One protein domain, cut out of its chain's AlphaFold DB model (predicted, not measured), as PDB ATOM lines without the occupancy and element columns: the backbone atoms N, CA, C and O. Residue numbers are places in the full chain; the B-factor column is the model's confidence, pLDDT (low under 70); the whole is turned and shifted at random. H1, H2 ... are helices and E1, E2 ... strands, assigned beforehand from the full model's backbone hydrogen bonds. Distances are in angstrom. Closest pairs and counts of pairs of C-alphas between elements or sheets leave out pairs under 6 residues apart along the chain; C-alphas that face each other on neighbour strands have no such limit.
ATOM      1  N   SER A  10     253.327 204.683 206.364       38.69
ATOM      2  CA  SER A  10     254.071 205.930 206.094       38.69
ATOM      3  C   SER A  10     255.501 206.009 206.637       38.69
ATOM      4  O   SER A  10     256.375 206.506 205.929       38.69
ATOM      5  N   HIS A  11     255.784 205.512 207.844       43.41
ATOM      6  CA  HIS A  11     257.128 205.645 208.421       43.41
ATOM      7  C   HIS A  11     258.160 204.728 207.746       43.41
ATOM      8  O   HIS A  11     259.306 205.126 207.562       43.41
ATOM      9  N   PHE A  12     257.734 203.545 207.286       49.94
ATOM     10  CA  PHE A  12     258.587 202.595 206.561       49.94
ATOM     11  C   PHE A  12     259.034 203.143 205.195       49.94
ATOM     12  O   PHE A  12     260.171 202.936 204.773       49.94
ATOM     13  N   PHE A  13     258.163 203.904 204.524       50.62
ATOM     14  CA  PHE A  13     258.449 204.505 203.215       50.62
ATOM     15  C   PHE A  13     259.495 205.613 203.266       50.62
ATOM     16  O   PHE A  13     260.321 205.713 202.357       50.62
ATOM     17  N   ASN A  14     259.471 206.435 204.320       46.06
ATOM     18  CA  ASN A  14     260.402 207.549 204.466       46.06
ATOM     19  C   ASN A  14     261.849 207.036 204.484       46.06
ATOM     20  O   ASN A  14     262.699 207.539 203.759       46.06
ATOM     21  N   THR A  15     262.135 205.962 205.220       51.38
ATOM     22  CA  THR A  15     263.525 205.524 205.378       51.38
ATOM     23  C   THR A  15     264.093 204.764 204.176       51.38
ATOM     24  O   THR A  15     265.302 204.801 203.943       51.38
ATOM     25  N   LEU A  16     263.252 204.086 203.389       48.66
ATOM     26  CA  LEU A  16     263.710 203.317 202.226       48.66
ATOM     27  C   LEU A  16     263.885 204.165 200.959       48.66
ATOM     28  O   LEU A  16     264.762 203.844 200.159       48.66
ATOM     29  N   LEU A  17     263.082 205.221 200.757       47.69
ATOM     30  CA  LEU A  17     263.012 205.910 199.456       47.69
ATOM     31  C   LEU A  17     262.983 207.449 199.498       47.69
ATOM     32  O   LEU A  17     263.257 208.056 198.463       47.69
ATOM     33  N   VAL A  18     262.697 208.112 200.629       48.62
ATOM     34  CA  VAL A  18     262.439 209.569 200.637       48.62
ATOM     35  C   VAL A  18     263.338 210.311 201.634       48.62
ATOM     36  O   VAL A  18     263.328 210.066 202.830       48.62
ATOM     37  N   GLN A  19     264.127 211.278 201.157       52.03
ATOM     38  CA  GLN A  19     265.020 212.086 202.007       52.03
ATOM     39  C   GLN A  19     264.314 213.291 202.676       52.03
ATOM     40  O   GLN A  19     264.941 214.333 202.874       52.03
ATOM     41  N   GLY A  20     263.021 213.194 203.013       54.81
ATOM     42  CA  GLY A  20     262.275 214.308 203.611       54.81
ATOM     43  C   GLY A  20     260.771 214.073 203.786       54.81
ATOM     44  O   GLY A  20     260.177 213.233 203.124       54.81
ATOM     45  N   TYR A  21     260.155 214.842 204.688       56.22
ATOM     46  CA  TYR A  21     258.727 214.737 205.029       56.22
ATOM     47  C   TYR A  21     257.824 215.671 204.196       56.22
ATOM     48  O   TYR A  21     256.605 215.503 204.186       56.22
ATOM     49  N   ASP A  22     258.404 216.660 203.505       63.41
ATOM     50  CA  ASP A  22     257.658 217.661 202.733       63.41
ATOM     51  C   ASP A  22     257.004 217.025 201.498       63.41
ATOM     52  O   ASP A  22     257.682 216.440 200.656       63.41
ATOM     53  N   GLY A  23     255.675 217.136 201.394       65.25
ATOM     54  CA  GLY A  23     254.891 216.566 200.290       65.25
ATOM     55  C   GLY A  23     254.728 215.041 200.330       65.25
ATOM     56  O   GLY A  23     254.070 214.478 199.460       65.25
ATOM     57  N   PHE A  24     255.272 214.361 201.349       70.12
ATOM     58  CA  PHE A  24     255.198 212.901 201.462       70.12
ATOM     59  C   PHE A  24     253.753 212.392 201.549       70.12
ATOM     60  O   PHE A  24     253.405 211.404 200.906       70.12
ATOM     61  N   LEU A  25     252.907 213.057 202.345       73.81
ATOM     62  CA  LEU A  25     251.507 212.649 202.507       73.81
ATOM     63  C   LEU A  25     250.700 212.833 201.216       73.81
ATOM     64  O   LEU A  25     249.821 212.021 200.942       73.81
ATOM     65  N   ASP A  26     251.030 213.847 200.416       79.06
ATOM     66  CA  ASP A  26     250.339 214.135 199.156       79.06
ATOM     67  C   ASP A  26     250.660 213.082 198.081       79.06
ATOM     68  O   ASP A  26     249.798 212.739 197.276       79.06
ATOM     69  N   ALA A  27     251.877 212.528 198.102       80.31
ATOM     70  CA  ALA A  27     252.339 211.473 197.195       80.31
ATOM     71  C   ALA A  27     252.319 210.068 197.831       80.31
ATOM     72  O   ALA A  27     252.899 209.122 197.295       80.31
ATOM     73  N   TYR A  28     251.663 209.901 198.983       80.56
ATOM     74  CA  TYR A  28     251.731 208.672 199.777       80.56
ATOM     75  C   TYR A  28     251.266 207.432 199.005       80.56
ATOM     76  O   TYR A  28     251.912 206.385 199.069       80.56
ATOM     77  N   ASP A  29     250.173 207.545 198.247       84.75
ATOM     78  CA  ASP A  29     249.670 206.434 197.438       84.75
ATOM     79  C   ASP A  29     250.641 206.054 196.309       84.75
ATOM     80  O   ASP A  29     250.876 204.867 196.084       84.75
ATOM     81  N   GLU A  30     251.282 207.033 195.665       86.50
ATOM     82  CA  GLU A  30     252.300 206.788 194.634       86.50
ATOM     83  C   GLU A  30     253.539 206.098 195.224       86.50
ATOM     84  O   GLU A  30     254.066 205.141 194.657       86.50
ATOM     85  N   HIS A  31     253.984 206.540 196.404       83.25
ATOM     86  CA  HIS A  31     255.116 205.942 197.109       83.25
ATOM     87  C   HIS A  31     254.848 204.500 197.551       83.25
ATOM     88  O   HIS A  31     255.752 203.661 197.483       83.25
ATOM     89  N   LYS A  32     253.615 204.197 197.977       87.38
ATOM     90  CA  LYS A  32     253.194 202.832 198.316       87.38
ATOM     91  C   LYS A  32     253.318 201.885 197.136       87.38
ATOM     92  O   LYS A  32     253.905 200.813 197.280       87.38
ATOM     93  N   GLU A  33     252.784 202.288 195.988       88.69
ATOM     94  CA  GLU A  33     252.840 201.470 194.779       88.69
ATOM     95  C   GLU A  33     254.282 201.270 194.307       88.69
ATOM     96  O   GLU A  33     254.682 200.134 194.064       88.69
ATOM     97  N   LEU A  34     255.099 202.327 194.294       86.62
ATOM     98  CA  LEU A  34     256.501 202.229 193.875       86.62
ATOM     99  C   LEU A  34     257.318 201.265 194.751       86.62
ATOM    100  O   LEU A  34     258.090 200.455 194.240       86.62
ATOM    101  N   LEU A  35     257.154 201.323 196.078       86.12
ATOM    102  CA  LEU A  35     257.829 200.372 196.966       86.12
ATOM    103  C   LEU A  35     257.373 198.941 196.680       86.12
ATOM    104  O   LEU A  35     258.189 198.019 196.657       86.12
ATOM    105  N   LEU A  36     256.068 198.746 196.492       89.56
ATOM    106  CA  LEU A  36     255.515 197.428 196.236       89.56
ATOM    107  C   LEU A  36     256.018 196.859 194.903       89.56
ATOM    108  O   LEU A  36     256.329 195.671 194.842       89.56
ATOM    109  N   GLU A  37     256.171 197.692 193.870       90.25
ATOM    110  CA  GLU A  37     256.854 197.333 192.621       90.25
ATOM    111  C   GLU A  37     258.298 196.895 192.884       90.25
ATOM    112  O   GLU A  37     258.685 195.803 192.476       90.25
ATOM    113  N   TYR A  38     259.076 197.670 193.645       88.25
ATOM    114  CA  TYR A  38     260.463 197.310 193.959       88.25
ATOM    115  C   TYR A  38     260.590 196.001 194.739       88.25
ATOM    116  O   TYR A  38     261.518 195.227 194.492       88.25
ATOM    117  N   ILE A  39     259.662 195.727 195.656       88.75
ATOM    118  CA  ILE A  39     259.603 194.456 196.384       88.75
ATOM    119  C   ILE A  39     259.249 193.308 195.428       88.75
ATOM    120  O   ILE A  39     259.892 192.257 195.461       88.75
ATOM    121  N   ARG A  40     258.241 193.491 194.565       88.94
ATOM    122  CA  ARG A  40     257.771 192.461 193.620       88.94
ATOM    123  C   ARG A  40     258.820 192.116 192.564       88.94
ATOM    124  O   ARG A  40     258.999 190.938 192.261       88.94
ATOM    125  N   ASP A  41     259.534 193.118 192.063       90.50
ATOM    126  CA  ASP A  41     260.587 192.955 191.057       90.50
ATOM    127  C   ASP A  41     261.918 192.479 191.665       90.50
ATOM    128  O   ASP A  41     262.869 192.172 190.942       90.50
ATOM    129  N   GLY A  42     262.000 192.397 192.998       85.56
ATOM    130  CA  GLY A  42     263.195 191.982 193.729       85.56
ATOM    131  C   GLY A  42     264.308 193.031 193.756       85.56
ATOM    132  O   GLY A  42     265.424 192.713 194.166       85.56
ATOM    133  N   ALA A  43     264.018 194.268 193.338       85.56
ATOM    134  CA  ALA A  43     264.918 195.411 193.484       85.56
ATOM    135  C   ALA A  43     265.147 195.767 194.963       85.56
ATOM    136  O   ALA A  43     266.232 196.218 195.320       85.56
ATOM    137  N   VAL A  44     264.144 195.522 195.813       87.69
ATOM    138  CA  VAL A  44     264.266 195.486 197.274       87.69
ATOM    139  C   VAL A  44     264.094 194.041 197.724       87.69
ATOM    140  O   VAL A  44     263.013 193.459 197.620       87.69
ATOM    141  N   SER A  45     265.173 193.447 198.218       88.94
ATOM    142  CA  SER A  45     265.197 192.075 198.711       88.94
ATOM    143  C   SER A  45     264.894 191.998 200.209       88.94
ATOM    144  O   SER A  45     264.946 192.983 200.947       88.94
ATOM    145  N   LYS A  46     264.641 190.780 200.703       87.25
ATOM    146  CA  LYS A  46     264.493 190.541 202.145       87.25
ATOM    147  C   LYS A  46     265.756 190.920 202.932       87.25
ATOM    148  O   LYS A  46     265.636 191.396 204.054       87.25
ATOM    149  N   ALA A  47     266.941 190.761 202.339       88.88
ATOM    150  CA  ALA A  47     268.194 191.160 202.975       88.88
ATOM    151  C   ALA A  47     268.281 192.684 203.153       88.88
ATOM    152  O   ALA A  47     268.719 193.134 204.207       88.88
ATOM    153  N   ASP A  48     267.801 193.460 202.175       87.88
ATOM    154  CA  ASP A  48     267.764 194.926 202.264       87.88
ATOM    155  C   ASP A  48     266.804 195.388 203.372       87.88
ATOM    156  O   ASP A  48     267.122 196.286 204.153       87.88
ATOM    157  N   ILE A  49     265.647 194.726 203.490       88.00
ATOM    158  CA  ILE A  49     264.688 194.965 204.579       88.00
ATOM    159  C   ILE A  49     265.319 194.625 205.935       88.00
ATOM    160  O   ILE A  49     265.214 195.410 206.874       88.00
ATOM    161  N   ASP A  50     265.981 193.476 206.060       88.56
ATOM    162  CA  ASP A  50     266.587 193.056 207.326       88.56
ATOM    163  C   ASP A  50     267.773 193.961 207.720       88.56
ATOM    164  O   ASP A  50     267.954 194.260 208.904       88.56
ATOM    165  N   GLU A  51     268.544 194.469 206.749       89.12
ATOM    166  CA  GLU A  51     269.578 195.485 206.982       89.12
ATOM    167  C   GLU A  51     268.967 196.799 207.487       89.12
ATOM    168  O   GLU A  51     269.463 197.376 208.459       89.12
ATOM    169  N   LEU A  52     267.869 197.258 206.876       85.06
ATOM    170  CA  LEU A  52     267.142 198.444 207.327       85.06
ATOM    171  C   LEU A  52     266.654 198.286 208.771       85.06
ATOM    172  O   LEU A  52     266.898 199.167 209.598       85.06
ATOM    173  N   VAL A  53     266.020 197.154 209.087       86.75
ATOM    174  CA  VAL A  53     265.564 196.829 210.448       86.75
ATOM    175  C   VAL A  53     266.743 196.841 211.426       86.75
ATOM    176  O   VAL A  53     266.622 197.372 212.528       86.75
ATOM    177  N   GLY A  54     267.904 196.316 211.022       86.81
ATOM    178  CA  GLY A  54     269.123 196.341 211.834       86.81
ATOM    179  C   GLY A  54     269.712 197.743 212.037       86.81
ATOM    180  O   GLY A  54     270.272 198.026 213.097       86.81
ATOM    181  N   ARG A  55     269.577 198.635 211.049       89.44
ATOM    182  CA  ARG A  55     270.026 200.035 211.127       89.44
ATOM    183  C   ARG A  55     269.092 200.920 211.950       89.44
ATOM    184  O   ARG A  55     269.562 201.892 212.537       89.44
ATOM    185  N   GLN A  56     267.798 200.607 211.970       86.19
ATOM    186  CA  GLN A  56     266.767 201.369 212.679       86.19
ATOM    187  C   GLN A  56     265.868 200.460 213.531       86.19
ATOM    188  O   GLN A  56     264.661 200.350 213.294       86.19
ATOM    189  N   PRO A  57     266.435 199.809 214.560       85.69
ATOM    190  CA  PRO A  57     265.688 198.852 215.365       85.69
ATOM    191  C   PRO A  57     264.542 199.505 216.147       85.69
ATOM    192  O   PRO A  57     263.479 198.909 216.270       85.69
ATOM    193  N   ASP A  58     264.710 200.747 216.610       84.25
ATOM    194  CA  ASP A  58     263.667 201.475 217.351       84.25
ATOM    195  C   ASP A  58     262.417 201.782 216.506       84.25
ATOM    196  O   ASP A  58     261.344 202.044 217.057       84.25
ATOM    197  N   GLU A  59     262.548 201.777 215.176       81.19
ATOM    198  CA  GLU A  59     261.456 202.067 214.242       81.19
ATOM    199  C   GLU A  59     260.820 200.793 213.677       81.19
ATOM    200  O   GLU A  59     259.612 200.786 213.431       81.19
ATOM    201  N   PHE A  60     261.597 199.715 213.499       84.75
ATOM    202  CA  PHE A  60     261.151 198.543 212.733       84.75
ATOM    203  C   PHE A  60     261.363 197.179 213.398       84.75
ATOM    204  O   PHE A  60     260.856 196.185 212.879       84.75
ATOM    205  N   LEU A  61     262.074 197.070 214.523       89.06
ATOM    206  CA  LEU A  61     262.302 195.777 215.186       89.06
ATOM    207  C   LEU A  61     261.094 195.376 216.051       89.06
ATOM    208  O   LEU A  61     261.185 195.253 217.271       89.06
ATOM    209  N   TRP A  62     259.945 195.178 215.406       89.81
ATOM    210  CA  TRP A  62     258.721 194.715 216.053       89.81
ATOM    211  C   TRP A  62     258.607 193.193 215.968       89.81
ATOM    212  O   TRP A  62     258.643 192.601 214.886       89.81
ATOM    213  N   ASP A  63     258.427 192.552 217.122       90.56
ATOM    214  CA  ASP A  63     258.195 191.106 217.195       90.56
ATOM    215  C   ASP A  63     256.807 190.721 216.670       90.56
ATOM    216  O   ASP A  63     256.636 189.656 216.078       90.56
ATOM    217  N   ILE A  64     255.810 191.579 216.916       93.88
ATOM    218  CA  ILE A  64     254.406 191.383 216.541       93.88
ATOM    219  C   ILE A  64     253.810 192.732 216.128       93.88
ATOM    220  O   ILE A  64     253.994 193.735 216.820       93.88
ATOM    221  N   VAL A  65     253.051 192.733 215.035       93.75
ATOM    222  CA  VAL A  65     252.282 193.873 214.529       93.75
ATOM    223  C   VAL A  65     250.798 193.612 214.767       93.75
ATOM    224  O   VAL A  65     250.253 192.612 214.299       93.75
ATOM    225  N   PHE A  66     250.142 194.519 215.487       95.12
ATOM    226  CA  PHE A  66     248.692 194.509 215.660       95.12
ATOM    227  C   PHE A  66     248.066 195.494 214.685       95.12
ATOM    228  O   PHE A  66     248.405 196.676 214.691       95.12
ATOM    229  N   VAL A  67     247.152 194.995 213.866       93.19
ATOM    230  CA  VAL A  67     246.370 195.796 212.937       93.19
ATOM    231  C   VAL A  67     244.959 195.905 213.482       93.19
ATOM    232  O   VAL A  67     244.297 194.888 213.681       93.19
ATOM    233  N   ASP A  68     244.525 197.131 213.741       90.50
ATOM    234  CA  ASP A  68     243.150 197.440 214.117       90.50
ATOM    235  C   ASP A  68     242.358 197.916 212.894       90.50
ATOM    236  O   ASP A  68     242.951 198.404 211.924       90.50
ATOM    237  N   GLU A  69     241.036 197.752 212.945       87.06
ATOM    238  CA  GLU A  69     240.110 198.072 211.849       87.06
ATOM    239  C   GLU A  69     240.573 197.490 210.498       87.06
ATOM    240  O   GLU A  69     240.581 198.160 209.461       87.06
ATOM    241  N   GLY A  70     241.000 196.221 210.518       88.81
ATOM    242  CA  GLY A  70     241.624 195.521 209.395       88.81
ATOM    243  C   GLY A  70     240.814 195.551 208.099       88.81
ATOM    244  O   GLY A  70     241.405 195.522 207.020       88.81
ATOM    245  N   GLN A  71     239.489 195.674 208.180       85.31
ATOM    246  CA  GLN A  71     238.596 195.816 207.033       85.31
ATOM    247  C   GLN A  71     238.839 197.087 206.200       85.31
ATOM    248  O   GLN A  71     238.503 197.104 205.017       85.31
ATOM    249  N   ASP A  72     239.431 198.140 206.779       84.19
ATOM    250  CA  ASP A  72     239.670 199.416 206.083       84.19
ATOM    251  C   ASP A  72     240.973 199.446 205.272       84.19
ATOM    252  O   ASP A  72     241.226 200.412 204.539       84.19
ATOM    253  N   TRP A  73     241.823 198.430 205.431       88.12
ATOM    254  CA  TRP A  73     243.189 198.452 204.920       88.12
ATOM    255  C   TRP A  73     243.250 198.174 203.411       88.12
ATOM    256  O   TRP A  73     242.794 197.124 202.951       88.12
ATOM    257  N   PRO A  74     243.862 199.074 202.617       87.62
ATOM    258  CA  PRO A  74     244.117 198.834 201.202       87.62
ATOM    259  C   PRO A  74     245.034 197.626 200.972       87.62
ATOM    260  O   PRO A  74     245.957 197.365 201.745       87.62
ATOM    261  N   SER A  75     244.841 196.912 199.859       88.88
ATOM    262  CA  SER A  75     245.614 195.698 199.561       88.88
ATOM    263  C   SER A  75     247.122 195.935 199.461       88.88
ATOM    264  O   SER A  75     247.896 195.072 199.866       88.88
ATOM    265  N   ASN A  76     247.547 197.094 198.951       89.25
ATOM    266  CA  ASN A  76     248.965 197.437 198.842       89.25
ATOM    267  C   ASN A  76     249.628 197.577 200.226       89.25
ATOM    268  O   ASN A  76     250.709 197.033 200.439       89.25
ATOM    269  N   GLU A  77     248.962 198.196 201.201       90.69
ATOM    270  CA  GLU A  77     249.456 198.310 202.579       90.69
ATOM    271  C   GLU A  77     249.554 196.941 203.265       90.69
ATOM    272  O   GLU A  77     250.548 196.655 203.938       90.69
ATOM    273  N   ILE A  78     248.573 196.061 203.035       92.06
ATOM    274  CA  ILE A  78     248.586 194.673 203.529       92.06
ATOM    275  C   ILE A  78     249.794 193.906 202.973       92.06
ATOM    276  O   ILE A  78     250.495 193.215 203.718       92.06
ATOM    277  N   GLU A  79     250.041 194.001 201.664       92.00
ATOM    278  CA  GLU A  79     251.162 193.320 201.007       92.00
ATOM    279  C   GLU A  79     252.515 193.818 201.525       92.00
ATOM    280  O   GLU A  79     253.393 193.005 201.823       92.00
ATOM    281  N   ILE A  80     252.662 195.132 201.704       91.25
ATOM    282  CA  ILE A  80     253.891 195.743 202.220       91.25
ATOM    283  C   ILE A  80     254.161 195.271 203.651       91.25
ATOM    284  O   ILE A  80     255.252 194.773 203.926       91.25
ATOM    285  N   LEU A  81     253.171 195.315 204.552       92.88
ATOM    286  CA  LEU A  81     253.339 194.820 205.926       92.88
ATOM    287  C   LEU A  81     253.798 193.359 205.970       92.88
ATOM    288  O   LEU A  81     254.684 193.003 206.751       92.88
ATOM    289  N   ARG A  82     253.230 192.512 205.110       92.31
ATOM    290  CA  ARG A  82     253.613 191.099 205.019       92.31
ATOM    291  C   ARG A  82     255.021 190.903 204.476       92.31
ATOM    292  O   ARG A  82     255.709 190.007 204.955       92.31
ATOM    293  N   ALA A  83     255.453 191.712 203.510       90.19
ATOM    294  CA  ALA A  83     256.817 191.654 202.989       90.19
ATOM    295  C   ALA A  83     257.852 192.021 204.066       90.19
ATOM    296  O   ALA A  83     258.917 191.404 204.149       90.19
ATOM    297  N   VAL A  84     257.518 192.987 204.925       89.88
ATOM    298  CA  VAL A  84     258.411 193.459 205.987       89.88
ATOM    299  C   VAL A  84     258.483 192.466 207.145       89.88
ATOM    300  O   VAL A  84     259.567 191.976 207.478       89.88
ATOM    301  N   TYR A  85     257.333 192.147 207.743       91.69
ATOM    302  CA  TYR A  85     257.266 191.434 209.023       91.69
ATOM    303  C   TYR A  85     256.981 189.936 208.896       91.69
ATOM    304  O   TYR A  85     257.232 189.194 209.843       91.69
ATOM    305  N   GLY A  86     256.476 189.488 207.746       91.50
ATOM    306  CA  GLY A  86     255.935 188.143 207.584       91.50
ATOM    307  C   GLY A  86     254.522 188.005 208.179       91.50
ATOM    308  O   GLY A  86     254.182 188.660 209.168       91.50
ATOM    309  N   PRO A  87     253.657 187.164 207.588       93.25
ATOM    310  CA  PRO A  87     252.277 186.983 208.049       93.25
ATOM    311  C   PRO A  87     252.172 186.384 209.460       93.25
ATOM    312  O   PRO A  87     251.188 186.616 210.153       93.25
ATOM    313  N   GLU A  88     253.172 185.631 209.917       92.94
ATOM    314  CA  GLU A  88     253.187 184.975 211.228       92.94
ATOM    315  C   GLU A  88     253.326 185.942 212.411       92.94
ATOM    316  O   GLU A  88     253.035 185.561 213.546       92.94
ATOM    317  N   ARG A  89     253.759 187.182 212.149       93.06
ATOM    318  CA  ARG A  89     253.913 188.243 213.153       93.06
ATOM    319  C   ARG A  89     252.747 189.223 213.164       93.06
ATOM    320  O   ARG A  89     252.774 190.171 213.940       93.06
ATOM    321  N   ILE A  90     251.738 189.027 212.320       95.25
ATOM    322  CA  ILE A  90     250.633 189.972 212.165       95.25
ATOM    323  C   ILE A  90     249.385 189.408 212.843       95.25
ATOM    324  O   ILE A  90     248.935 188.304 212.538       95.25
ATOM    325  N   ALA A  91     248.804 190.188 213.751       95.25
ATOM    326  CA  ALA A  91     247.495 189.926 214.329       95.25
ATOM    327  C   ALA A  91     246.521 191.013 213.869       95.25
ATOM    328  O   ALA A  91     246.791 192.196 214.052       95.25
ATOM    329  N   VAL A  92     245.395 190.612 213.281       93.69
ATOM    330  CA  VAL A  92     244.411 191.532 212.698       93.69
ATOM    331  C   VAL A  92     243.120 191.469 213.506       93.69
ATOM    332  O   VAL A  92     242.572 190.382 213.708       93.69
ATOM    333  N   ALA A  93     242.647 192.622 213.967       91.25
ATOM    334  CA  ALA A  93     241.287 192.816 214.443       91.25
ATOM    335  C   ALA A  93     240.438 193.334 213.276       91.25
ATOM    336  O   ALA A  93     240.801 194.311 212.627       91.25
ATOM    337  N   ASP A  94     239.337 192.643 212.992       84.94
ATOM    338  CA  ASP A  94     238.487 192.889 211.827       84.94
ATOM    339  C   ASP A  94     237.013 192.898 212.255       84.94
ATOM    340  O   ASP A  94     236.514 191.937 212.857       84.94
ATOM    341  N   GLY A  95     236.334 194.010 211.976       76.56
ATOM    342  CA  GLY A  95     234.891 194.153 212.119       76.56
ATOM    343  C   GLY A  95     234.161 193.530 210.932       76.56
ATOM    344  O   GLY A  95     233.761 194.243 210.015       76.56
ATOM    345  N   VAL A  96     233.954 192.211 210.977       65.69
ATOM    346  CA  VAL A  96     233.242 191.449 209.934       65.69
ATOM    347  C   VAL A  96     231.881 192.094 209.613       65.69
ATOM    348  O   VAL A  96     231.157 192.506 210.521       65.69
ATOM    349  N   ASP A  97     231.550 192.185 208.321       63.66
ATOM    350  CA  ASP A  97     230.299 192.737 207.765       63.66
ATOM    351  C   ASP A  97     230.067 194.249 207.964       63.66
ATOM    352  O   ASP A  97     228.985 194.767 207.675       63.66
ATOM    353  N   GLN A  98     231.092 195.000 208.381       63.50
ATOM    354  CA  GLN A  98     231.094 196.458 208.253       63.50
ATOM    355  C   GLN A  98     231.519 196.840 206.826       63.50
ATOM    356  O   GLN A  98     232.703 196.909 206.507       63.50
ATOM    357  N   PHE A  99     230.552 197.078 205.937       57.75
ATOM    358  CA  PHE A  99     230.825 197.587 204.587       57.75
ATOM    359  C   PHE A  99     231.211 199.071 204.655       57.75
ATOM    360  O   PHE A  99     230.348 199.915 204.893       57.75
ATOM    361  N   VAL A 100     232.494 199.396 204.460       56.59
ATOM    362  CA  VAL A 100     233.000 200.779 204.606       56.59
ATOM    363  C   VAL A 100     233.600 201.352 203.314       56.59
ATOM    364  O   VAL A 100     233.648 202.571 203.153       56.59
ATOM    365  N   ARG A 101     234.045 200.516 202.367       57.75
ATOM    366  CA  ARG A 101     234.700 200.957 201.119       57.75
ATOM    367  C   ARG A 101     234.323 200.075 199.927       57.75
ATOM    368  O   ARG A 101     233.830 198.965 200.106       57.75
ATOM    369  N   ASP A 102     234.597 200.565 198.715       57.09
ATOM    370  CA  ASP A 102     234.332 199.864 197.444       57.09
ATOM    371  C   ASP A 102     235.086 198.523 197.307       57.09
ATOM    372  O   ASP A 102     234.729 197.692 196.470       57.09
ATOM    373  N   SER A 103     236.122 198.292 198.124       63.78
ATOM    374  CA  SER A 103     236.876 197.040 198.185       63.78
ATOM    375  C   SER A 103     236.945 196.482 199.609       63.78
ATOM    376  O   SER A 103     237.108 197.216 200.581       63.78
ATOM    377  N   VAL A 104     236.822 195.157 199.720       70.81
ATOM    378  CA  VAL A 104     236.964 194.415 200.980       70.81
ATOM    379  C   VAL A 104     238.433 194.039 201.159       70.81
ATOM    380  O   VAL A 104     239.028 193.433 200.264       70.81
ATOM    381  N   ALA A 105     239.019 194.394 202.303       86.06
ATOM    382  CA  ALA A 105     240.368 193.972 202.661       86.06
ATOM    383  C   ALA A 105     240.449 192.437 202.772       86.06
ATOM    384  O   ALA A 105     239.653 191.814 203.471       86.06
ATOM    385  N   ASP A 106     241.426 191.815 202.104       88.31
ATOM    386  CA  ASP A 106     241.639 190.363 202.160       88.31
ATOM    387  C   ASP A 106     242.989 190.019 202.802       88.31
ATOM    388  O   ASP A 106     244.024 189.856 202.144       88.31
ATOM    389  N   TRP A 107     242.951 189.827 204.120       91.75
ATOM    390  CA  TRP A 107     244.082 189.378 204.934       91.75
ATOM    391  C   TRP A 107     244.389 187.881 204.814       91.75
ATOM    392  O   TRP A 107     245.293 187.392 205.495       91.75
ATOM    393  N   SER A 108     243.713 187.143 203.933       90.38
ATOM    394  CA  SER A 108     243.986 185.728 203.647       90.38
ATOM    395  C   SER A 108     244.662 185.503 202.294       90.38
ATOM    396  O   SER A 108     245.303 184.470 202.088       90.38
ATOM    397  N   ARG A 109     244.583 186.482 201.381       89.88
ATOM    398  CA  ARG A 109     245.089 186.365 200.009       89.88
ATOM    399  C   ARG A 109     246.544 185.902 199.961       89.88
ATOM    400  O   ARG A 109     247.416 186.543 200.540       89.88
ATOM    401  N   GLY A 110     246.812 184.820 199.230       87.69
ATOM    402  CA  GLY A 110     248.168 184.300 199.015       87.69
ATOM    403  C   GLY A 110     248.784 183.561 200.208       87.69
ATOM    404  O   GLY A 110     249.925 183.122 200.103       87.69
ATOM    405  N   LEU A 111     248.054 183.395 201.316       91.69
ATOM    406  CA  LEU A 111     248.503 182.614 202.467       91.69
ATOM    407  C   LEU A 111     247.967 181.183 202.409       91.69
ATOM    408  O   LEU A 111     246.846 180.924 201.966       91.69
ATOM    409  N   LEU A 112     248.761 180.239 202.907       91.38
ATOM    410  CA  LEU A 112     248.300 178.878 203.139       91.38
ATOM    411  C   LEU A 112     247.355 178.853 204.341       91.38
ATOM    412  O   LEU A 112     247.549 179.564 205.326       91.38
ATOM    413  N   ARG A 113     246.358 177.964 204.308       88.25
ATOM    414  CA  ARG A 113     245.349 177.837 205.374       88.25
ATOM    415  C   ARG A 113     245.954 177.624 206.768       88.25
ATOM    416  O   ARG A 113     245.383 178.074 207.750       88.25
ATOM    417  N   GLU A 114     247.097 176.953 206.856       90.81
ATOM    418  CA  GLU A 114     247.826 176.696 208.109       90.81
ATOM    419  C   GLU A 114     248.486 177.942 208.723       90.81
ATOM    420  O   GLU A 114     248.726 177.980 209.932       90.81
ATOM    421  N   GLN A 115     248.733 178.971 207.910       89.75
ATOM    422  CA  GLN A 115     249.263 180.261 208.353       89.75
ATOM    423  C   GLN A 115     248.158 181.161 208.927       89.75
ATOM    424  O   GLN A 115     248.456 182.140 209.604       89.75
ATOM    425  N   ILE A 116     246.884 180.822 208.700       92.44
ATOM    426  CA  ILE A 116     245.732 181.624 209.117       92.44
ATOM    427  C   ILE A 116     245.092 180.992 210.352       92.44
ATOM    428  O   ILE A 116     244.703 179.822 210.359       92.44
TER     429      ILE A 116
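AT A GLANCE: This is residues 10 to 116 of the 299 residues of an uncharacterized protein of Consotaella salsifontis (UniProt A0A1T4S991). Helix H5 sits in the middle, with helices H1 to H4 gathered toward one end and packing on it through H2. The short strand pair E1 and E2 lies on the other side of H5 from H2, and residues 93 to 116, with no named element, wind past the far end. The printed part has 107 residues, in the order H1 H2 H3 H4 E1 H5 E2; the sheet, E1 beside E2, is parallel. The class is mostly helix, though under half of the residues are in named elements. The whole is compact, with a radius of gyration of the C-alphas of 14.5 A and spans of 40 by 32 by 27 A.

IN THESE COORDINATES: H1 is residues 10 to 17, 11.1 A long, from C-alpha 10 at (254.071, 205.930, 206.094). H2 is residues 28 to 40, 18.4 A; H3 is residues 46 to 55, 14.2 A; H4 is residues 57 to 60. E1 is residues 65 to 67, H5 residues 75 to 85, 15.6 A, and E2 residues 90 to 92, ending at C-alpha 92 (244.411, 191.532, 212.698).

HOW THE PARTS SIT: H1 touches H2 at a steep tilt of 57 degrees, closest at the C-alphas of Phe 13 and His 31, 7.1 A. H2 touches H5 at a steep tilt of 55 degrees, closest at C-alphas Leu 36 and Ile 80, 6.4 A. H3 and H5 only just touch, only at their ends, with 3 pairs of C-alphas within 8 A. H4 is close to H3 but not clearly touching, the closest C-alphas, Val 53 and Phe 60, 5.3 A apart. E1, H5 and E2 form a strand-helix-strand unit, two parallel neighbour strands with a helix between, its crossover right-handed; N 67 and O 91 are 2.8 A apart, within hydrogen-bond range. Every O i to N i+4 pair is within range in H2, H3 and H5, 2 of 4 in H1, and H4 is too short for one.

THE WHOLE: The C-alphas farthest apart, Asp 22 and Glu 114, are 42.5 A apart. The printed part has no cut and no long link. Residues 10 to 23 and 96 to 103 have pLDDT under 70.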